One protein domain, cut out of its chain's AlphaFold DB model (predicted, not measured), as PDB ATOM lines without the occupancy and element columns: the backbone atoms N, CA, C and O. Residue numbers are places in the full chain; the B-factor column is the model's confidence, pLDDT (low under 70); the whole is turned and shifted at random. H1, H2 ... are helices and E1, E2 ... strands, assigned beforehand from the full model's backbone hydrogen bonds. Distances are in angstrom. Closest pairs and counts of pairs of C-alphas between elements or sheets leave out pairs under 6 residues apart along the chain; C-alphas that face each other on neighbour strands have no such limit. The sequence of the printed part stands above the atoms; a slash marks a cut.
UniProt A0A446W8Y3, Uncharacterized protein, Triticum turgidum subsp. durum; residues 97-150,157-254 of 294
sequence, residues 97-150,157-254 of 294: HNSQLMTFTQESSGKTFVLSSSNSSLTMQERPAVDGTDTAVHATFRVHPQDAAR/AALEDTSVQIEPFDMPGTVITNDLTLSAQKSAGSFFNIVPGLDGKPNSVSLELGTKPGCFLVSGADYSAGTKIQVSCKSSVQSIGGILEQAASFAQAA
ATOM      1  N   HIS A  97      25.826  -5.346  32.364       93.25
ATOM      2  CA  HIS A  97      24.673  -4.630  31.817       93.25
ATOM      3  C   HIS A  97      23.656  -5.570  31.161       93.25
ATOM      4  O   HIS A  97      22.472  -5.247  31.168       93.25
ATOM      5  N   ASN A  98      24.061  -6.757  30.689       94.81
ATOM      6  CA  ASN A  98      23.114  -7.737  30.146       94.81
ATOM      7  C   ASN A  98      22.093  -8.211  31.190       94.81
ATOM      8  O   ASN A  98      20.957  -8.502  30.830       94.81
ATOM      9  N   SER A  99      22.436  -8.215  32.486       92.75
ATOM     10  CA  SER A  99      21.472  -8.552  33.544       92.75
ATOM     11  C   SER A  99      20.480  -7.452  33.885       92.75
ATOM     12  O   SER A  99      19.614  -7.665  34.725       92.75
ATOM     13  N   GLN A 100      20.613  -6.291  33.255       94.12
ATOM     14  CA  GLN A 100      19.710  -5.156  33.404       94.12
ATOM     15  C   GLN A 100      18.779  -5.020  32.192       94.12
ATOM     16  O   GLN A 100      17.976  -4.093  32.151       94.12
ATOM     17  N   LEU A 101      18.898  -5.897  31.191       96.81
ATOM     18  CA  LEU A 101      18.098  -5.833  29.973       96.81
ATOM     19  C   LEU A 101      16.772  -6.577  30.139       96.81
ATOM     20  O   LEU A 101      16.737  -7.694  30.655       96.81
ATOM     21  N   MET A 102      15.689  -5.980  29.648       96.44
ATOM     22  CA  MET A 102      14.371  -6.610  29.595       96.44
ATOM     23  C   MET A 102      13.512  -6.066  28.456       96.44
ATOM     24  O   MET A 102      13.816  -5.032  27.858       96.44
ATOM     25  N   THR A 103      12.401  -6.754  28.209       97.31
ATOM     26  CA  THR A 103      11.338  -6.320  27.301       97.31
ATOM     27  C   THR A 103      10.011  -6.300  28.057       97.31
ATOM     28  O   THR A 103       9.688  -7.244  28.776       97.31
ATOM     29  N   PHE A 104       9.226  -5.237  27.884       96.88
ATOM     30  CA  PHE A 104       7.878  -5.141  28.449       96.88
ATOM     31  C   PHE A 104       6.856  -5.590  27.415       96.88
ATOM     32  O   PHE A 104       6.893  -5.133  26.270       96.88
ATOM     33  N   THR A 105       5.959  -6.490  27.809       95.50
ATOM     34  CA  THR A 105       5.029  -7.144  26.885       95.50
ATOM     35  C   THR A 105       3.589  -7.083  27.360       95.50
ATOM     36  O   THR A 105       3.323  -7.024  28.558       95.50
ATOM     37  N   GLN A 106       2.662  -7.121  26.410       93.50
ATOM     38  CA  GLN A 106       1.231  -7.287  26.649       93.50
ATOM     39  C   GLN A 106       0.650  -8.248  25.621       93.50
ATOM     40  O   GLN A 106       1.111  -8.308  24.482       93.50
ATOM     41  N   GLU A 107      -0.381  -8.985  26.013       90.75
ATOM     42  CA  GLU A 107      -1.106  -9.877  25.113       90.75
ATOM     43  C   GLU A 107      -2.460  -9.271  24.751       90.75
ATOM     44  O   GLU A 107      -3.185  -8.778  25.613       90.75
ATOM     45  N   SER A 108      -2.814  -9.327  23.469       86.31
ATOM     46  CA  SER A 108      -4.160  -9.007  22.995       86.31
ATOM     47  C   SER A 108      -4.470  -9.784  21.729       86.31
ATOM     48  O   SER A 108      -3.617  -9.940  20.857       86.31
ATOM     49  N   SER A 109      -5.704 -10.281  21.627       85.50
ATOM     50  CA  SER A 109      -6.201 -10.991  20.440       85.50
ATOM     51  C   SER A 109      -5.289 -12.143  19.976       85.50
ATOM     52  O   SER A 109      -5.116 -12.367  18.780       85.50
ATOM     53  N   GLY A 110      -4.671 -12.861  20.923       86.88
ATOM     54  CA  GLY A 110      -3.757 -13.977  20.641       86.88
ATOM     55  C   GLY A 110      -2.373 -13.572  20.119       86.88
ATOM     56  O   GLY A 110      -1.606 -14.440  19.712       86.88
ATOM     57  N   LYS A 111      -2.044 -12.276  20.125       91.38
ATOM     58  CA  LYS A 111      -0.732 -11.741  19.755       91.38
ATOM     59  C   LYS A 111      -0.022 -11.146  20.965       91.38
ATOM     60  O   LYS A 111      -0.657 -10.579  21.855       91.38
ATOM     61  N   THR A 112       1.305 -11.218  20.953       94.38
ATOM     62  CA  THR A 112       2.158 -10.525  21.922       94.38
ATOM     63  C   THR A 112       2.647  -9.216  21.320       94.38
ATOM     64  O   THR A 112       3.260  -9.201  20.251       94.38
ATOM     65  N   PHE A 113       2.417  -8.124  22.035       95.50
ATOM     66  CA  PHE A 113       2.940  -6.806  21.725       95.50
ATOM     67  C   PHE A 113       4.064  -6.446  22.693       95.50
ATOM     68  O   PHE A 113       4.068  -6.874  23.847       95.50
ATOM     69  N   VAL A 114       5.013  -5.652  22.219       96.75
ATOM     70  CA  VAL A 114       6.175  -5.177  22.966       96.75
ATOM     71  C   VAL A 114       6.153  -3.658  23.052       96.75
ATOM     72  O   VAL A 114       5.832  -2.985  22.071       96.75
ATOM     73  N   LEU A 115       6.513  -3.113  24.213       96.88
ATOM     74  CA  LEU A 115       6.847  -1.698  24.334       96.88
ATOM     75  C   LEU A 115       8.090  -1.423  23.487       96.88
ATOM     76  O   LEU A 115       9.063  -2.159  23.586       96.88
ATOM     77  N   SER A 116       8.065  -0.373  22.678       96.25
ATOM     78  CA  SER A 116       9.143  -0.007  21.764       96.25
ATOM     79  C   SER A 116       9.406   1.494  21.813       96.25
ATOM     80  O   SER A 116       8.464   2.290  21.825       96.25
ATOM     81  N   SER A 117      10.681   1.880  21.823       94.44
ATOM     82  CA  SER A 117      11.127   3.268  21.706       94.44
ATOM     83  C   SER A 117      11.776   3.493  20.351       94.44
ATOM     84  O   SER A 117      12.875   3.021  20.104       94.44
ATOM     85  N   SER A 118      11.093   4.213  19.463       86.94
ATOM     86  CA  SER A 118      11.627   4.564  18.142       86.94
ATOM     87  C   SER A 118      11.220   5.985  17.768       86.94
ATOM     88  O   SER A 118      10.135   6.451  18.135       86.94
ATOM     89  N   ASN A 119      12.096   6.698  17.051       77.06
ATOM     90  CA  ASN A 119      11.846   8.064  16.572       77.06
ATOM     91  C   ASN A 119      11.339   9.020  17.671       77.06
ATOM     92  O   ASN A 119      10.389   9.776  17.462       77.06
ATOM     93  N   SER A 120      11.937   8.954  18.866       77.81
ATOM     94  CA  SER A 120      11.553   9.769  20.034       77.81
ATOM     95  C   SER A 120      10.112   9.557  20.522       77.81
ATOM     96  O   SER A 120       9.546  10.432  21.175       77.81
ATOM     97  N   SER A 121       9.510   8.407  20.215       86.75
ATOM     98  CA  SER A 121       8.166   8.039  20.655       86.75
ATOM     99  C   SER A 121       8.139   6.638  21.256       86.75
ATOM    100  O   SER A 121       8.906   5.761  20.856       86.75
ATOM    101  N   LEU A 122       7.238   6.430  22.215       94.75
ATOM    102  CA  LEU A 122       6.953   5.117  22.781       94.75
ATOM    103  C   LEU A 122       5.685   4.552  22.150       94.75
ATOM    104  O   LEU A 122       4.638   5.205  22.152       94.75
ATOM    105  N   THR A 123       5.776   3.337  21.622       94.56
ATOM    106  CA  THR A 123       4.655   2.652  20.970       94.56
ATOM    107  C   THR A 123       4.614   1.178  21.342       94.56
ATOM    108  O   THR A 123       5.633   0.602  21.713       94.56
ATOM    109  N   MET A 124       3.447   0.555  21.204       95.06
ATOM    110  CA  MET A 124       3.332  -0.898  21.163       95.06
ATOM    111  C   MET A 124       3.607  -1.393  19.744       95.06
ATOM    112  O   MET A 124       3.054  -0.864  18.781       95.06
ATOM    113  N   GLN A 125       4.439  -2.416  19.609       95.31
ATOM    114  CA  GLN A 125       4.738  -3.085  18.341       95.31
ATOM    115  C   GLN A 125       4.445  -4.575  18.456       95.31
ATOM    116  O   GLN A 125       4.482  -5.125  19.551       95.31
ATOM    117  N   GLU A 126       4.135  -5.243  17.349       95.31
ATOM    118  CA  GLU A 126       4.014  -6.704  17.363       95.31
ATOM    119  C   GLU A 126       5.386  -7.322  17.667       95.31
ATOM    120  O   GLU A 126       6.410  -6.869  17.149       95.31
ATOM    121  N   ARG A 127       5.425  -8.331  18.544       95.94
ATOM    122  CA  ARG A 127       6.675  -9.014  18.883       95.94
ATOM    123  C   ARG A 127       7.252  -9.665  17.618       95.94
ATOM    124  O   ARG A 127       6.541 -10.436  16.972       95.94
ATOM    125  N   PRO A 128       8.527  -9.418  17.271       96.06
ATOM    126  CA  PRO A 128       9.127 -10.048  16.106       96.06
ATOM    127  C   PRO A 128       9.217 -11.567  16.305       96.06
ATOM    128  O   PRO A 128       9.549 -12.048  17.390       96.06
ATOM    129  N   ALA A 129       8.921 -12.321  15.244       93.31
ATOM    130  CA  ALA A 129       9.014 -13.783  15.238       93.31
ATOM    131  C   ALA A 129      10.449 -14.297  15.024       93.31
ATOM    132  O   ALA A 129      10.720 -15.475  15.243       93.31
ATOM    133  N   VAL A 130      11.349 -13.422  14.568       93.00
ATOM    134  CA  VAL A 130      12.751 -13.724  14.268       93.00
ATOM    135  C   VAL A 130      13.672 -12.746  14.990       93.00
ATOM    136  O   VAL A 130      13.311 -11.591  15.230       93.00
ATOM    137  N   ASP A 131      14.875 -13.211  15.306       90.06
ATOM    138  CA  ASP A 131      15.927 -12.368  15.867       90.06
ATOM    139  C   ASP A 131      16.582 -11.511  14.783       90.06
ATOM    140  O   ASP A 131      16.658 -11.914  13.620       90.06
ATOM    141  N   GLY A 132      17.177 -10.393  15.197       91.94
ATOM    142  CA  GLY A 132      17.959  -9.544  14.301       91.94
ATOM    143  C   GLY A 132      17.159  -8.430  13.630       91.94
ATOM    144  O   GLY A 132      17.444  -8.097  12.489       91.94
ATOM    145  N   THR A 133      16.125  -7.909  14.298       96.38
ATOM    146  CA  THR A 133      15.220  -6.884  13.753       96.38
ATOM    147  C   THR A 133      15.328  -5.577  14.530       96.38
ATOM    148  O   THR A 133      15.583  -5.577  15.736       96.38
ATOM    149  N   ASP A 134      15.019  -4.455  13.880       95.38
ATOM    150  CA  ASP A 134      14.921  -3.161  14.563       95.38
ATOM    151  C   ASP A 134      13.893  -3.173  15.692       95.38
ATOM    152  O   ASP A 134      14.091  -2.547  16.728       95.38
ATOM    153  N   THR A 135      12.782  -3.896  15.539       96.31
ATOM    154  CA  THR A 135      11.790  -4.014  16.614       96.31
ATOM    155  C   THR A 135      12.397  -4.668  17.853       96.31
ATOM    156  O   THR A 135      12.114  -4.219  18.958       96.31
ATOM    157  N   ALA A 136      13.259  -5.679  17.693       97.44
ATOM    158  CA  ALA A 136      13.961  -6.302  18.816       97.44
ATOM    159  C   ALA A 136      14.905  -5.318  19.526       97.44
ATOM    160  O   ALA A 136      14.971  -5.313  20.757       97.44
ATOM    161  N   VAL A 137      15.594  -4.466  18.764       96.94
ATOM    162  CA  VAL A 137      16.445  -3.393  19.292       96.94
ATOM    163  C   VAL A 137      15.621  -2.378  20.084       96.94
ATOM    164  O   VAL A 137      15.844  -2.209  21.282       96.94
ATOM    165  N   HIS A 138      14.618  -1.771  19.450       97.38
ATOM    166  CA  HIS A 138      13.803  -0.708  20.045       97.38
ATOM    167  C   HIS A 138      12.924  -1.185  21.215       97.38
ATOM    168  O   HIS A 138      12.484  -0.368  22.023       97.38
ATOM    169  N   ALA A 139      12.647  -2.490  21.308       97.69
ATOM    170  CA  ALA A 139      11.876  -3.101  22.394       97.69
ATOM    171  C   ALA A 139      12.731  -3.706  23.518       97.69
ATOM    172  O   ALA A 139      12.206  -4.345  24.439       97.69
ATOM    173  N   THR A 140      14.050  -3.535  23.445       98.25
ATOM    174  CA  THR A 140      14.960  -3.915  24.521       98.25
ATOM    175  C   THR A 140      15.341  -2.671  25.311       98.25
ATOM    176  O   THR A 140      15.774  -1.664  24.754       98.25
ATOM    177  N   PHE A 141      15.200  -2.746  26.631       97.81
ATOM    178  CA  PHE A 141      15.520  -1.649  27.534       97.81
ATOM    179  C   PHE A 141      16.491  -2.106  28.600       97.81
ATOM    180  O   PHE A 141      16.330  -3.185  29.169       97.81
ATOM    181  N   ARG A 142      17.448  -1.244  28.932       96.44
ATOM    182  CA  ARG A 142      18.225  -1.361  30.155       96.44
ATOM    183  C   ARG A 142      17.490  -0.666  31.290       96.44
ATOM    184  O   ARG A 142      17.320   0.551  31.281       96.44
ATOM    185  N   VAL A 143      17.104  -1.434  32.298       94.69
ATOM    186  CA  VAL A 143      16.413  -0.944  33.489       94.69
ATOM    187  C   VAL A 143      17.349  -1.050  34.678       94.69
ATOM    188  O   VAL A 143      17.819  -2.132  35.027       94.69
ATOM    189  N   HIS A 144      17.659   0.090  35.285       89.06
ATOM    190  CA  HIS A 144      18.625   0.150  36.374       89.06
ATOM    191  C   HIS A 144      18.235   1.209  37.415       89.06
ATOM    192  O   HIS A 144      17.751   2.285  37.052       89.06
ATOM    193  N   PRO A 145      18.438   0.932  38.716       83.69
ATOM    194  CA  PRO A 145      18.261   1.909  39.771       83.69
ATOM    195  C   PRO A 145      19.376   2.948  39.695       83.69
ATOM    196  O   PRO A 145      20.452   2.699  39.141       83.69
ATOM    197  N   GLN A 146      19.142   4.096  40.322       66.75
ATOM    198  CA  GLN A 146      20.190   5.094  40.533       66.75
ATOM    199  C   GLN A 146      21.382   4.503  41.309       66.75
ATOM    200  O   GLN A 146      22.535   4.757  40.963       66.75
ATOM    201  N   ASP A 147      21.094   3.654  42.300       59.91
ATOM    202  CA  ASP A 147      22.089   2.976  43.129       59.91
ATOM    203  C   ASP A 147      22.390   1.569  42.592       59.91
ATOM    204  O   ASP A 147      21.759   0.575  42.963       59.91
ATOM    205  N   ALA A 148      23.406   1.475  41.731       50.69
ATOM    206  CA  ALA A 148      23.839   0.239  41.068       50.69
ATOM    207  C   ALA A 148      24.218  -0.919  42.024       50.69
ATOM    208  O   ALA A 148      24.297  -2.067  41.591       50.69
ATOM    209  N   ALA A 149      24.415  -0.646  43.319       48.12
ATOM    210  CA  ALA A 149      24.725  -1.655  44.333       48.12
ATOM    211  C   ALA A 149      23.559  -2.620  44.638       48.12
ATOM    212  O   ALA A 149      23.783  -3.654  45.261       48.12
ATOM    213  N   ARG A 150      22.322  -2.309  44.214       49.38
ATOM    214  CA  ARG A 150      21.121  -3.085  44.582       49.38
ATOM    215  C   ARG A 150      20.727  -4.215  43.618       49.38
ATOM    216  O   ARG A 150      19.853  -4.991  43.975       49.38
ATOM    217  N   ALA A 157      13.847 -11.498  38.778       45.19
ATOM    218  CA  ALA A 157      13.182 -11.014  39.990       45.19
ATOM    219  C   ALA A 157      12.388  -9.758  39.620       45.19
ATOM    220  O   ALA A 157      12.953  -8.836  39.024       45.19
ATOM    221  N   ALA A 158      11.093  -9.742  39.939       51.50
ATOM    222  CA  ALA A 158      10.259  -8.570  39.735       51.50
ATOM    223  C   ALA A 158      10.919  -7.378  40.444       51.50
ATOM    224  O   ALA A 158      11.266  -7.459  41.624       51.50
ATOM    225  N   LEU A 159      11.163  -6.295  39.701       59.53
ATOM    226  CA  LEU A 159      11.737  -5.051  40.226       59.53
ATOM    227  C   LEU A 159      10.681  -4.300  41.052       59.53
ATOM    228  O   LEU A 159      10.416  -3.136  40.803       59.53
ATOM    229  N   GLU A 160      10.012  -4.974  41.979       58.50
ATOM    230  CA  GLU A 160       8.932  -4.386  42.763       58.50
ATOM    231  C   GLU A 160       9.490  -3.315  43.713       58.50
ATOM    232  O   GLU A 160      10.588  -3.448  44.263       58.50
ATOM    233  N   ASP A 161       8.754  -2.211  43.847       59.12
ATOM    234  CA  ASP A 161       9.049  -1.067  44.717       59.12
ATOM    235  C   ASP A 161      10.439  -0.439  44.511       59.12
ATOM    236  O   ASP A 161      11.066   0.088  45.436       59.12
ATOM    237  N   THR A 162      10.932  -0.461  43.270       73.50
ATOM    238  CA  THR A 162      12.225   0.134  42.915       73.50
ATOM    239  C   THR A 162      12.046   1.328  41.980       73.50
ATOM    240  O   THR A 162      11.442   1.219  40.912       73.50
ATOM    241  N   SER A 163      12.623   2.469  42.369       87.81
ATOM    242  CA  SER A 163      12.764   3.644  41.505       87.81
ATOM    243  C   SER A 163      13.912   3.419  40.517       87.81
ATOM    244  O   SER A 163      15.067   3.225  40.913       87.81
ATOM    245  N   VAL A 164      13.593   3.402  39.225       92.69
ATOM    246  CA  VAL A 164      14.509   3.021  38.144       92.69
ATOM    247  C   VAL A 164      14.509   4.030  37.009       92.69
ATOM    248  O   VAL A 164      13.551   4.774  36.803       92.69
ATOM    249  N   GLN A 165      15.588   4.012  36.236       93.88
ATOM    250  CA  GLN A 165      15.645   4.621  34.915       93.88
ATOM    251  C   GLN A 165      15.474   3.539  33.851       93.88
ATOM    252  O   GLN A 165      15.972   2.420  34.005       93.88
ATOM    253  N   ILE A 166      14.794   3.896  32.765       95.62
ATOM    254  CA  ILE A 166      14.573   3.023  31.612       95.62
ATOM    255  C   ILE A 166      15.317   3.639  30.427       95.62
ATOM    256  O   ILE A 166      14.985   4.735  29.977       95.62
ATOM    257  N   GLU A 167      16.355   2.955  29.961       95.88
ATOM    258  CA  GLU A 167      17.263   3.385  28.894       95.88
ATOM    259  C   GLU A 167      17.046   2.490  27.659       95.88
ATOM    260  O   GLU A 167      17.180   1.270  27.784       95.88
ATOM    261  N   PRO A 168      16.684   3.035  26.480       96.44
ATOM    262  CA  PRO A 168      16.613   2.250  25.246       96.44
ATOM    263  C   PRO A 168      17.971   1.627  24.902       96.44
ATOM    264  O   PRO A 168      19.008   2.281  25.029       96.44
ATOM    265  N   PHE A 169      17.972   0.365  24.465       96.56
ATOM    266  CA  PHE A 169      19.194  -0.406  24.210       96.56
ATOM    267  C   PHE A 169      20.147   0.265  23.209       96.56
ATOM    268  O   PHE A 169      21.360   0.281  23.418       96.56
ATOM    269  N   ASP A 170      19.598   0.843  22.144       94.75
ATOM    270  CA  ASP A 170      20.321   1.505  21.060       94.75
ATOM    271  C   ASP A 170      20.692   2.960  21.351       94.75
ATOM    272  O   ASP A 170      21.424   3.565  20.565       94.75
ATOM    273  N   MET A 171      20.232   3.534  22.466       94.50
ATOM    274  CA  MET A 171      20.499   4.923  22.852       94.50
ATOM    275  C   MET A 171      21.226   5.017  24.201       94.50
ATOM    276  O   MET A 171      20.702   5.615  25.147       94.50
ATOM    277  N   PRO A 172      22.456   4.481  24.310       95.19
ATOM    278  CA  PRO A 172      23.160   4.423  25.580       95.19
ATOM    279  C   PRO A 172      23.365   5.810  26.208       95.19
ATOM    280  O   PRO A 172      23.825   6.758  25.567       95.19
ATOM    281  N   GLY A 173      23.052   5.932  27.496       93.25
ATOM    282  CA  GLY A 173      23.105   7.194  28.242       93.25
ATOM    283  C   GLY A 173      21.893   8.120  28.064       93.25
ATOM    284  O   GLY A 173      21.869   9.183  28.685       93.25
ATOM    285  N   THR A 174      20.887   7.720  27.284       93.81
ATOM    286  CA  THR A 174      19.602   8.419  27.149       93.81
ATOM    287  C   THR A 174      18.511   7.638  27.871       93.81
ATOM    288  O   THR A 174      18.436   6.422  27.766       93.81
ATOM    289  N   VAL A 175      17.640   8.324  28.606       94.69
ATOM    290  CA  VAL A 175      16.567   7.698  29.391       94.69
ATOM    291  C   VAL A 175      15.197   8.200  28.958       94.69
ATOM    292  O   VAL A 175      15.055   9.331  28.488       94.69
ATOM    293  N   ILE A 176      14.185   7.359  29.148       95.31
ATOM    294  CA  ILE A 176      12.780   7.743  29.032       95.31
ATOM    295  C   ILE A 176      12.424   8.673  30.199       95.31
ATOM    296  O   ILE A 176      12.795   8.426  31.347       95.31
ATOM    297  N   THR A 177      11.691   9.745  29.909       94.44
ATOM    298  CA  THR A 177      11.164  10.684  30.904       94.44
ATOM    299  C   THR A 177       9.679  10.438  31.180       94.44
ATOM    300  O   THR A 177       8.978   9.769  30.424       94.44
ATOM    301  N   ASN A 178       9.169  11.012  32.267       93.69
ATOM    302  CA  ASN A 178       7.758  10.998  32.648       93.69
ATOM    303  C   ASN A 178       6.866  11.762  31.643       93.69
ATOM    304  O   ASN A 178       5.662  11.523  31.624       93.69
ATOM    305  N   ASP A 179       7.453  12.590  30.766       91.81
ATOM    306  CA  ASP A 179       6.781  13.216  29.615       91.81
ATOM    307  C   ASP A 179       6.784  12.316  28.359       91.81
ATOM    308  O   ASP A 179       6.407  12.749  27.273       91.81
ATOM    309  N   LEU A 180       7.231  11.061  28.494       92.50
ATOM    310  CA  LEU A 180       7.351  10.062  27.423       92.50
ATOM    311  C   LEU A 180       8.299  10.471  26.290       92.50
ATOM    312  O   LEU A 180       8.155  10.035  25.148       92.50
ATOM    313  N   THR A 181       9.290  11.294  26.621       92.38
ATOM    314  CA  THR A 181      10.357  11.719  25.713       92.38
ATOM    315  C   THR A 181      11.684  11.077  26.102       92.38
ATOM    316  O   THR A 181      11.820  10.485  27.172       92.38
ATOM    317  N   LEU A 182      12.678  11.192  25.225       92.50
ATOM    318  CA  LEU A 182      14.031  10.702  25.459       92.50
ATOM    319  C   LEU A 182      14.951  11.862  25.843       92.50
ATOM    320  O   LEU A 182      14.960  12.895  25.176       92.50
ATOM    321  N   SER A 183      15.734  11.692  26.908       92.12
ATOM    322  CA  SER A 183      16.653  12.722  27.400       92.12
ATOM    323  C   SER A 183      17.980  12.131  27.870       92.12
ATOM    324  O   SER A 183      18.008  11.169  28.633       92.12
ATOM    325  N   ALA A 184      19.089  12.753  27.467       90.06
ATOM    326  CA  ALA A 184      20.411  12.485  28.041       90.06
ATOM    327  C   ALA A 184      20.613  13.187  29.402       90.06
ATOM    328  O   ALA A 184      21.485  12.814  30.186       90.06
ATOM    329  N   GLN A 185      19.810  14.216  29.697       85.88
ATOM    330  CA  GLN A 185      19.814  14.915  30.980       85.88
ATOM    331  C   GLN A 185      18.921  14.162  31.963       85.88
ATOM    332  O   GLN A 185      17.696  14.141  31.824       85.88
ATOM    333  N   LYS A 186      19.553  13.540  32.959       81.12
ATOM    334  CA  LYS A 186      18.871  12.790  34.013       81.12
ATOM    335  C   LYS A 186      18.292  13.766  35.034       81.12
ATOM    336  O   LYS A 186      19.027  14.564  35.609       81.12
ATOM    337  N   SER A 187      16.985  13.692  35.270       85.62
ATOM    338  CA  SER A 187      16.295  14.503  36.277       85.62
ATOM    339  C   SER A 187      15.362  13.640  37.127       85.62
ATOM    340  O   SER A 187      15.193  12.450  36.863       85.62
ATOM    341  N   ALA A 188      14.719  14.240  38.135       85.75
ATOM    342  CA  ALA A 188      13.653  13.572  38.884       85.75
ATOM    343  C   ALA A 188      12.540  13.042  37.953       85.75
ATOM    344  O   ALA A 188      11.994  11.970  38.188       85.75
ATOM    345  N   GLY A 189      12.278  13.743  36.843       91.00
ATOM    346  CA  GLY A 189      11.334  13.342  35.799       91.00
ATOM    347  C   GLY A 189      11.798  12.185  34.915       91.00
ATOM    348  O   GLY A 189      11.127  11.888  33.940       91.00
ATOM    349  N   SER A 190      12.931  11.541  35.199       92.81
ATOM    350  CA  SER A 190      13.414  10.356  34.470       92.81
ATOM    351  C   SER A 190      13.216   9.048  35.239       92.81
ATOM    352  O   SER A 190      13.659   7.997  34.777       92.81
ATOM    353  N   PHE A 191      12.612   9.112  36.426       93.12
ATOM    354  CA  PHE A 191      12.420   7.952  37.283       93.12
ATOM    355  C   PHE A 191      11.021   7.370  37.142       93.12
ATOM    356  O   PHE A 191      10.030   8.099  37.044       93.12
ATOM    357  N   PHE A 192      10.958   6.046  37.178       94.38
ATOM    358  CA  PHE A 192       9.728   5.274  37.244       94.38
ATOM    359  C   PHE A 192       9.772   4.370  38.463       94.38
ATOM    360  O   PHE A 192      10.828   3.812  38.763       94.38
ATOM    361  N   ASN A 193       8.642   4.200  39.140       93.19
ATOM    362  CA  ASN A 193       8.502   3.121  40.108       93.19
ATOM    363  C   ASN A 193       7.924   1.918  39.369       93.19
ATOM    364  O   ASN A 193       6.880   2.020  38.721       93.19
ATOM    365  N   ILE A 194       8.613   0.787  39.450       92.56
ATOM    366  CA  ILE A 194       8.047  -0.484  39.006       92.56
ATOM    367  C   ILE A 194       7.281  -1.062  40.194       92.56
ATOM    368  O   ILE A 194       7.862  -1.338  41.240       92.56
ATOM    369  N   VAL A 195       5.968  -1.200  40.041       92.31
ATOM    370  CA  VAL A 195       5.067  -1.727  41.077       92.31
ATOM    371  C   VAL A 195       4.364  -2.986  40.567       92.31
ATOM    372  O   VAL A 195       4.305  -3.174  39.345       92.31
ATOM    373  N   PRO A 196       3.804  -3.835  41.452       93.56
ATOM    374  CA  PRO A 196       2.957  -4.946  41.029       93.56
ATOM    375  C   PRO A 196       1.862  -4.479  40.066       93.56
ATOM    376  O   PRO A 196       1.267  -3.412  40.256       93.56
ATOM    377  N   GLY A 197       1.619  -5.261  39.013       93.25
ATOM    378  CA  GLY A 197       0.702  -4.874  37.950       93.25
ATOM    379  C   GLY A 197      -0.712  -4.644  38.464       93.25
ATOM    380  O   GLY A 197      -1.241  -5.378  39.304       93.25
ATOM    381  N   LEU A 198      -1.331  -3.581  37.953       92.44
ATOM    382  CA  LEU A 198      -2.668  -3.163  38.361       92.44
ATOM    383  C   LEU A 198      -3.755  -4.187  38.002       92.44
ATOM    384  O   LEU A 198      -4.817  -4.169  38.619       92.44
ATOM    385  N   ASP A 199      -3.500  -5.078  37.040       90.69
ATOM    386  CA  ASP A 199      -4.411  -6.157  36.644       90.69
ATOM    387  C   ASP A 199      -4.455  -7.333  37.639       90.69
ATOM    388  O   ASP A 199      -5.272  -8.243  37.485       90.69
ATOM    389  N   GLY A 200      -3.598  -7.311  38.668       90.19
ATOM    390  CA  GLY A 200      -3.533  -8.321  39.721       90.19
ATOM    391  C   GLY A 200      -2.951  -9.663  39.272       90.19
ATOM    392  O   GLY A 200      -2.981 -10.623  40.048       90.19
ATOM    393  N   LYS A 201      -2.428  -9.773  38.043       90.19
ATOM    394  CA  LYS A 201      -1.808 -11.014  37.572       90.19
ATOM    395  C   LYS A 201      -0.427 -11.191  38.200       90.19
ATOM    396  O   LYS A 201       0.325 -10.222  38.315       90.19
ATOM    397  N   PRO A 202      -0.040 -12.429  38.548       87.81
ATOM    398  CA  PRO A 202       1.293 -12.688  39.076       87.81
ATOM    399  C   PRO A 202       2.363 -12.305  38.047       87.81
ATOM    400  O   PRO A 202       2.213 -12.591  36.858       87.81
ATOM    401  N   ASN A 203       3.454 -11.696  38.517       85.19
ATOM    402  CA  ASN A 203       4.601 -11.258  37.707       85.19
ATOM    403  C   ASN A 203       4.284 -10.190  36.641       85.19
ATOM    404  O   ASN A 203       5.118  -9.911  35.776       85.19
ATOM    405  N   SER A 204       3.087  -9.601  36.681       92.62
ATOM    406  CA  SER A 204       2.797  -8.378  35.943       92.62
ATOM    407  C   SER A 204       3.343  -7.177  36.713       92.62
ATOM    408  O   SER A 204       3.418  -7.191  37.943       92.62
ATOM    409  N   VAL A 205       3.717  -6.130  35.988       94.75
ATOM    410  CA  VAL A 205       4.189  -4.872  36.560       94.75
ATOM    411  C   VAL A 205       3.488  -3.688  35.923       94.75
ATOM    412  O   VAL A 205       3.113  -3.724  34.751       94.75
ATOM    413  N   SER A 206       3.375  -2.604  36.676       95.19
ATOM    414  CA  SER A 206       2.949  -1.309  36.163       95.19
ATOM    415  C   SER A 206       4.064  -0.288  36.336       95.19
ATOM    416  O   SER A 206       4.769  -0.268  37.344       95.19
ATOM    417  N   LEU A 207       4.240   0.547  35.313       95.62
ATOM    418  CA  LEU A 207       5.290   1.561  35.258       95.62
ATOM    419  C   LEU A 207       4.705   2.894  35.721       95.62
ATOM    420  O   LEU A 207       4.060   3.601  34.945       95.62
ATOM    421  N   GLU A 208       4.887   3.207  37.001       95.38
ATOM    422  CA  GLU A 208       4.395   4.435  37.624       95.38
ATOM    423  C   GLU A 208       5.376   5.591  37.413       95.38
ATOM    424  O   GLU A 208       6.591   5.422  37.528       95.38
ATOM    425  N   LEU A 209       4.865   6.790  37.139       95.00
ATOM    426  CA  LEU A 209       5.680   7.997  37.025       95.00
ATOM    427  C   LEU A 209       6.241   8.378  38.402       95.00
ATOM    428  O   LEU A 209       5.482   8.711  39.312       95.00
ATOM    429  N   GLY A 210       7.568   8.439  38.542       91.38
ATOM    430  CA  GLY A 210       8.218   8.773  39.814       91.38
ATOM    431  C   GLY A 210       7.882  10.176  40.333       91.38
ATOM    432  O   GLY A 210       7.830  10.395  41.541       91.38
ATOM    433  N   THR A 211       7.594  11.129  39.440       91.19
ATOM    434  CA  THR A 211       7.177  12.494  39.822       91.19
ATOM    435  C   THR A 211       5.688  12.626  40.124       91.19
ATOM    436  O   THR A 211       5.263  13.647  40.668       91.19
ATOM    437  N   LYS A 212       4.878  11.623  39.764       92.38
ATOM    438  CA  LYS A 212       3.421  11.695  39.860       92.38
ATOM    439  C   LYS A 212       2.824  10.340  40.266       92.38
ATOM    440  O   LYS A 212       2.281   9.633  39.413       92.38
ATOM    441  N   PRO A 213       2.886  10.001  41.567       90.25
ATOM    442  CA  PRO A 213       2.291   8.779  42.095       90.25
ATOM    443  C   PRO A 213       0.811   8.646  41.720       90.25
ATOM    444  O   PRO A 213       0.058   9.623  41.707       90.25
ATOM    445  N   GLY A 214       0.388   7.426  41.410       91.12
ATOM    446  CA  GLY A 214      -0.945   7.090  40.928       91.12
ATOM    447  C   GLY A 214      -1.152   7.282  39.423       91.12
ATOM    448  O   GLY A 214      -2.277   7.070  38.961       91.12
ATOM    449  N   CYS A 215      -0.115   7.662  38.670       93.88
ATOM    450  CA  CYS A 215      -0.135   7.773  37.212       93.88
ATOM    451  C   CYS A 215       0.819   6.764  36.571       93.88
ATOM    452  O   CYS A 215       1.967   6.645  36.990       93.88
ATOM    453  N   PHE A 216       0.351   6.076  35.533       95.00
ATOM    454  CA  PHE A 216       1.018   4.916  34.948       95.00
ATOM    455  C   PHE A 216       1.112   5.028  33.430       95.00
ATOM    456  O   PHE A 216       0.267   5.675  32.802       95.00
ATOM    457  N   LEU A 217       2.112   4.365  32.846       95.38
ATOM    458  CA  LEU A 217       2.150   4.126  31.404       95.38
ATOM    459  C   LEU A 217       0.995   3.217  30.990       95.38
ATOM    460  O   LEU A 217       0.758   2.199  31.633       95.38
ATOM    461  N   VAL A 218       0.307   3.574  29.906       93.31
ATOM    462  CA  VAL A 218      -0.813   2.809  29.345       93.31
ATOM    463  C   VAL A 218      -0.725   2.735  27.826       93.31
ATOM    464  O   VAL A 218      -0.306   3.686  27.167       93.31
ATOM    465  N   SER A 219      -1.150   1.616  27.258       87.12
ATOM    466  CA  SER A 219      -1.076   1.316  25.821       87.12
ATOM    467  C   SER A 219      -2.413   1.434  25.070       87.12
ATOM    468  O   SER A 219      -2.422   1.287  23.852       87.12
ATOM    469  N   GLY A 220      -3.533   1.726  25.748       72.00
ATOM    470  CA  GLY A 220      -4.897   1.750  25.170       72.00
ATOM    471  C   GLY A 220      -5.709   0.492  25.519       72.00
ATOM    472  O   GLY A 220      -5.199  -0.359  26.218       72.00
ATOM    473  N   ALA A 221      -6.979   0.359  25.116       64.31
ATOM    474  CA  ALA A 221      -7.782  -0.844  25.428       64.31
ATOM    475  C   ALA A 221      -7.608  -1.970  24.385       64.31
ATOM    476  O   ALA A 221      -7.543  -3.143  24.738       64.31
ATOM    477  N   ASP A 222      -7.470  -1.589  23.111       65.56
ATOM    478  CA  ASP A 222      -7.317  -2.483  21.963       65.56
ATOM    479  C   ASP A 222      -5.993  -2.162  21.255       65.56
ATOM    480  O   ASP A 222      -5.928  -1.309  20.366       65.56
ATOM    481  N   TYR A 223      -4.893  -2.771  21.704       71.00
ATOM    482  CA  TYR A 223      -3.569  -2.440  21.172       71.00
ATOM    483  C   TYR A 223      -3.402  -2.943  19.731       71.00
ATOM    484  O   TYR A 223      -3.667  -4.103  19.413       71.00
ATOM    485  N   SER A 224      -2.885  -2.071  18.870       79.94
ATOM    486  CA  SER A 224      -2.407  -2.389  17.522       79.94
ATOM    487  C   SER A 224      -0.955  -1.932  17.358       79.94
ATOM    488  O   SER A 224      -0.484  -1.062  18.097       79.94
ATOM    489  N   ALA A 225      -0.223  -2.506  16.403       84.69
ATOM    490  CA  ALA A 225       1.138  -2.062  16.109       84.69
ATOM    491  C   ALA A 225       1.159  -0.557  15.768       84.69
ATOM    492  O   ALA A 225       0.364  -0.083  14.958       84.69
ATOM    493  N   GLY A 226       2.050   0.197  16.411       87.62
ATOM    494  CA  GLY A 226       2.130   1.657  16.309       87.62
ATOM    495  C   GLY A 226       1.265   2.425  17.313       87.62
ATOM    496  O   GLY A 226       1.334   3.655  17.339       87.62
ATOM    497  N   THR A 227       0.486   1.748  18.166       90.56
ATOM    498  CA  THR A 227      -0.306   2.427  19.208       90.56
ATOM    499  C   THR A 227       0.621   3.160  20.169       90.56
ATOM    500  O   THR A 227       1.525   2.552  20.739       90.56
ATOM    501  N   LYS A 228       0.421   4.469  20.348       92.19
ATOM    502  CA  LYS A 228       1.270   5.293  21.218       92.19
ATOM    503  C   LYS A 228       0.996   5.013  22.688       92.19
ATOM    504  O   LYS A 228      -0.158   4.953  23.102       92.19
ATOM    505  N   ILE A 229       2.067   4.938  23.472       94.25
ATOM    506  CA  ILE A 229       1.974   4.922  24.929       94.25
ATOM    507  C   ILE A 229       1.499   6.285  25.420       94.25
ATOM    508  O   ILE A 229       1.896   7.330  24.903       94.25
ATOM    509  N   GLN A 230       0.641   6.254  26.428       93.00
ATOM    510  CA  GLN A 230       0.098   7.419  27.107       93.00
ATOM    511  C   GLN A 230       0.312   7.288  28.613       93.00
ATOM    512  O   GLN A 230       0.781   6.263  29.109       93.00
ATOM    513  N   VAL A 231      -0.052   8.338  29.343       92.94
ATOM    514  CA  VAL A 231      -0.101   8.328  30.804       92.94
ATOM    515  C   VAL A 231      -1.551   8.433  31.241       92.94
ATOM    516  O   VAL A 231      -2.274   9.311  30.774       92.94
ATOM    517  N   SER A 232      -1.964   7.578  32.173       91.62
ATOM    518  CA  SER A 232      -3.276   7.675  32.812       91.62
ATOM    519  C   SER A 232      -3.154   7.572  34.327       91.62
ATOM    520  O   SER A 232      -2.304   6.845  34.840       91.62
ATOM    521  N   CYS A 233      -3.992   8.318  35.047       90.62
ATOM    522  CA  CYS A 233      -3.983   8.372  36.505       90.62
ATOM    523  C   CYS A 233      -5.254   7.755  37.095       90.62
ATOM    524  O   CYS A 233      -6.357   7.977  36.587       90.62
ATOM    525  N   LYS A 234      -5.124   7.060  38.230       80.69
ATOM    526  CA  LYS A 234      -6.265   6.447  38.940       80.69
ATOM    527  C   LYS A 234      -7.353   7.458  39.330       80.69
ATOM    528  O   LYS A 234      -8.522   7.109  39.393       80.69
ATOM    529  N   SER A 235      -6.990   8.719  39.573       69.38
ATOM    530  CA  SER A 235      -7.938   9.784  39.936       69.38
ATOM    531  C   SER A 235      -8.750  10.339  38.759       69.38
ATOM    532  O   SER A 235      -9.766  10.990  38.987       69.38
ATOM    533  N   SER A 236      -8.318  10.107  37.515       59.78
ATOM    534  CA  SER A 236      -8.938  10.679  36.308       59.78
ATOM    535  C   SER A 236      -9.971   9.774  35.631       59.78
ATOM    536  O   SER A 236     -10.684  10.238  34.745       59.78
ATOM    537  N   VAL A 237     -10.074   8.504  36.027       55.41
ATOM    538  CA  VAL A 237     -10.965   7.526  35.392       55.41
ATOM    539  C   VAL A 237     -11.598   6.678  36.492       55.41
ATOM    540  O   VAL A 237     -10.891   6.013  37.241       55.41
ATOM    541  N   GLN A 238     -12.930   6.686  36.613       53.44
ATOM    542  CA  GLN A 238     -13.607   5.596  37.320       53.44
ATOM    543  C   GLN A 238     -13.291   4.330  36.520       53.44
ATOM    544  O   GLN A 238     -13.654   4.288  35.348       53.44
ATOM    545  N   SER A 239     -12.576   3.351  37.087       55.59
ATOM    546  CA  SER A 239     -12.260   2.084  36.411       55.59
ATOM    547  C   SER A 239     -13.545   1.357  36.015       55.59
ATOM    548  O   SER A 239     -14.073   0.530  36.756       55.59
ATOM    549  N   ILE A 240     -14.082   1.679  34.841       53.59
ATOM    550  CA  ILE A 240     -15.203   0.958  34.256       53.59
ATOM    551  C   ILE A 240     -14.611  -0.321  33.662       53.59
ATOM    552  O   ILE A 240     -13.967  -0.299  32.617       53.59
ATOM    553  N   GLY A 241     -14.797  -1.439  34.362       61.00
ATOM    554  CA  GLY A 241     -14.540  -2.776  33.818       61.00
ATOM    555  C   GLY A 241     -13.079  -3.242  33.770       61.00
ATOM    556  O   GLY A 241     -12.789  -4.155  33.007       61.00
ATOM    557  N   GLY A 242     -12.160  -2.663  34.553       75.56
ATOM    558  CA  GLY A 242     -10.779  -3.171  34.661       75.56
ATOM    559  C   GLY A 242      -9.865  -2.857  33.465       75.56
ATOM    560  O   GLY A 242      -8.756  -3.381  33.372       75.56
ATOM    561  N   ILE A 243     -10.338  -2.045  32.514       81.12
ATOM    562  CA  ILE A 243      -9.636  -1.747  31.256       81.12
ATOM    563  C   ILE A 243      -8.339  -0.975  31.517       81.12
ATOM    564  O   ILE A 243      -7.314  -1.260  30.902       81.12
ATOM    565  N   LEU A 244      -8.372  -0.010  32.442       85.56
ATOM    566  CA  LEU A 244      -7.193   0.775  32.804       85.56
ATOM    567  C   LEU A 244      -6.112  -0.122  33.407       85.56
ATOM    568  O   LEU A 244      -4.946  -0.008  33.051       85.56
ATOM    569  N   GLU A 245      -6.512  -1.012  34.307       90.19
ATOM    570  CA  GLU A 245      -5.636  -1.948  34.994       90.19
ATOM    571  C   GLU A 245      -4.923  -2.864  33.999       90.19
ATOM    572  O   GLU A 245      -3.705  -3.015  34.072       90.19
ATOM    573  N   GLN A 246      -5.653  -3.404  33.020       89.69
ATOM    574  CA  GLN A 246      -5.075  -4.224  31.953       89.69
ATOM    575  C   GLN A 246      -4.131  -3.412  31.057       89.69
ATOM    576  O   GLN A 246      -3.001  -3.834  30.820       89.69
ATOM    577  N   ALA A 247      -4.554  -2.222  30.620       90.94
ATOM    578  CA  ALA A 247      -3.757  -1.349  29.757       90.94
ATOM    579  C   ALA A 247      -2.473  -0.838  30.432       90.94
ATOM    580  O   ALA A 247      -1.493  -0.547  29.747       90.94
ATOM    581  N   ALA A 248      -2.482  -0.716  31.762       93.81
ATOM    582  CA  ALA A 248      -1.358  -0.260  32.575       93.81
ATOM    583  C   ALA A 248      -0.422  -1.386  33.039       93.81
ATOM    584  O   ALA A 248       0.581  -1.107  33.704       93.81
ATOM    585  N   SER A 249      -0.756  -2.648  32.763       94.25
ATOM    586  CA  SER A 249      -0.007  -3.809  33.254       94.25
ATOM    587  C   SER A 249       0.762  -4.476  32.125       94.25
ATOM    588  O   SER A 249       0.208  -4.780  31.072       94.25
ATOM    589  N   PHE A 250       2.048  -4.717  32.354       95.12
ATOM    590  CA  PHE A 250       2.978  -5.330  31.414       95.12
ATOM    591  C   PHE A 250       3.591  -6.576  32.048       95.12
ATOM    592  O   PHE A 250       3.919  -6.580  33.230       95.12
ATOM    593  N   ALA A 251       3.822  -7.621  31.263       94.50
ATOM    594  CA  ALA A 251       4.698  -8.709  31.675       94.50
ATOM    595  C   ALA A 251       6.160  -8.334  31.391       94.50
ATOM    596  O   ALA A 251       6.487  -7.868  30.292       94.50
ATOM    597  N   GLN A 252       7.041  -8.567  32.367       92.56
ATOM    598  CA  GLN A 252       8.489  -8.455  32.183       92.56
ATOM    599  C   GLN A 252       9.012  -9.739  31.534       92.56
ATOM    600  O   GLN A 252       8.967 -10.815  32.127       92.56
ATOM    601  N   ALA A 253       9.504  -9.629  30.305       93.19
ATOM    602  CA  ALA A 253      10.043 -10.741  29.540       93.19
ATOM    603  C   ALA A 253      11.567 -10.636  29.394       93.19
ATOM    604  O   ALA A 253      12.158  -9.559  29.528       93.19
ATOM    605  N   ALA A 254      12.192 -11.769  29.057       95.19
ATOM    606  CA  ALA A 254      13.585 -11.798  28.627       95.19
ATOM    607  C   ALA A 254      13.805 -10.811  27.462       95.19
ATOM    608  O   ALA A 254      12.921 -10.682  26.604       95.19
TER     609      ALA A 254
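This is residues 97 to 150 and 157 to 254 of the 294 residues of an uncharacterized protein of Triticum turgidum subsp. durum (UniProt A0A446W8Y3). A closed barrel of six strands, E1, E4, E5, E6, E7, E10 and back to E1, has E2 and E3 continuing its sheet from E1 outside the ring, with the short helix H2 over E2. The small hairpin of E8 and E9 sits beside E7, with H3 near E8, and H1 lies next to E4. The 152 printed residues hold three named helices and ten named strands, in the order H1 E1 E2 E3 H2 E4 E5 E6 E7 E8 E9 H3 E10; neighbour strands are antiparallel and the class is mostly strand, with under half of the residues in named elements. The whole is compact, radius of gyration of the C-alphas 14.4 A, and spans 39 by 36 by 29 A.

In the ring, E1 is residues 101 to 108, 23.5 A, from C-alpha 101 at (18.098, -5.833, 29.973); E4 is 141 to 145; E5 is 162 to 168, 18.3 A; E6 is 192 to 196; E7 is 204 to 209, 16.7 A; E10 is 250 to 253, ending with C-alpha 253 at (10.043, -10.741, 29.540). Outside it, E2 is 111 to 118, 20.5 A, and bends by 52 degrees at residue 115; E3 is 121 to 126, 15.7 A. E8 is 215 to 218 and E9 is 230 to 233. H1 is 97 to 100, H2 134 to 138 and H3 243 to 247.

Round the ring, pairs within hydrogen-bond range are N 102 and O 141, 2.9 A, for E1 and E4; N 142 and O 167, 2.8 A, for E4 and E5; N 164 and O 192, 2.8 A, for E5 and E6; N 193 and O 208, 2.9 A, for E6 and E7; N 205 and O 250, 2.8 A, for E7 and E10; and N 251 and O 105, 2.8 A, for E10 and E1. E5, E6 and E7 form a meander, each strand the antiparallel neighbour of the one before, and so do E1, E2 and E3, with N 113 and O 106 at 2.8 A and N 116 and O 123 at 2.8 A. H2 is on the barrel, outside it and over E2, at a height over the sheet of 7.3 A; the closest C-alphas, of Ser 116 and His 138, are 5.0 A apart. H1 stands at the sheet's level; its closest C-alphas with E4, of Gln 100 and Arg 142, are 5.2 A apart. The closest C-alphas of E7 and E8, Glu 208 and Phe 216, are 4.3 A apart. E8 and E9 form a hairpin, with N 216 and O 232 at 2.8 A. H3 is on the barrel, and the closest C-alphas of H3 and E8, Ala 247 and Val 218, are 5.1 A apart. In H2 and H3 every O i to N i+4 pair is within hydrogen-bond range; H1 is too short for one.

The C-alphas farthest apart, of Gly 132 and Gln 238, are 41.9 A apart. Residues 151 to 156 are not printed, and C-alphas 150 and 157 are 12.1 A apart across this cut between E4 and E5. The links E5 to E6 and E8 to E9 are long. Mean pLDDT of the printed part is 87.4; residues 146 to 150, 157 to 161, 221 to 222 and 235 to 241 are under 70.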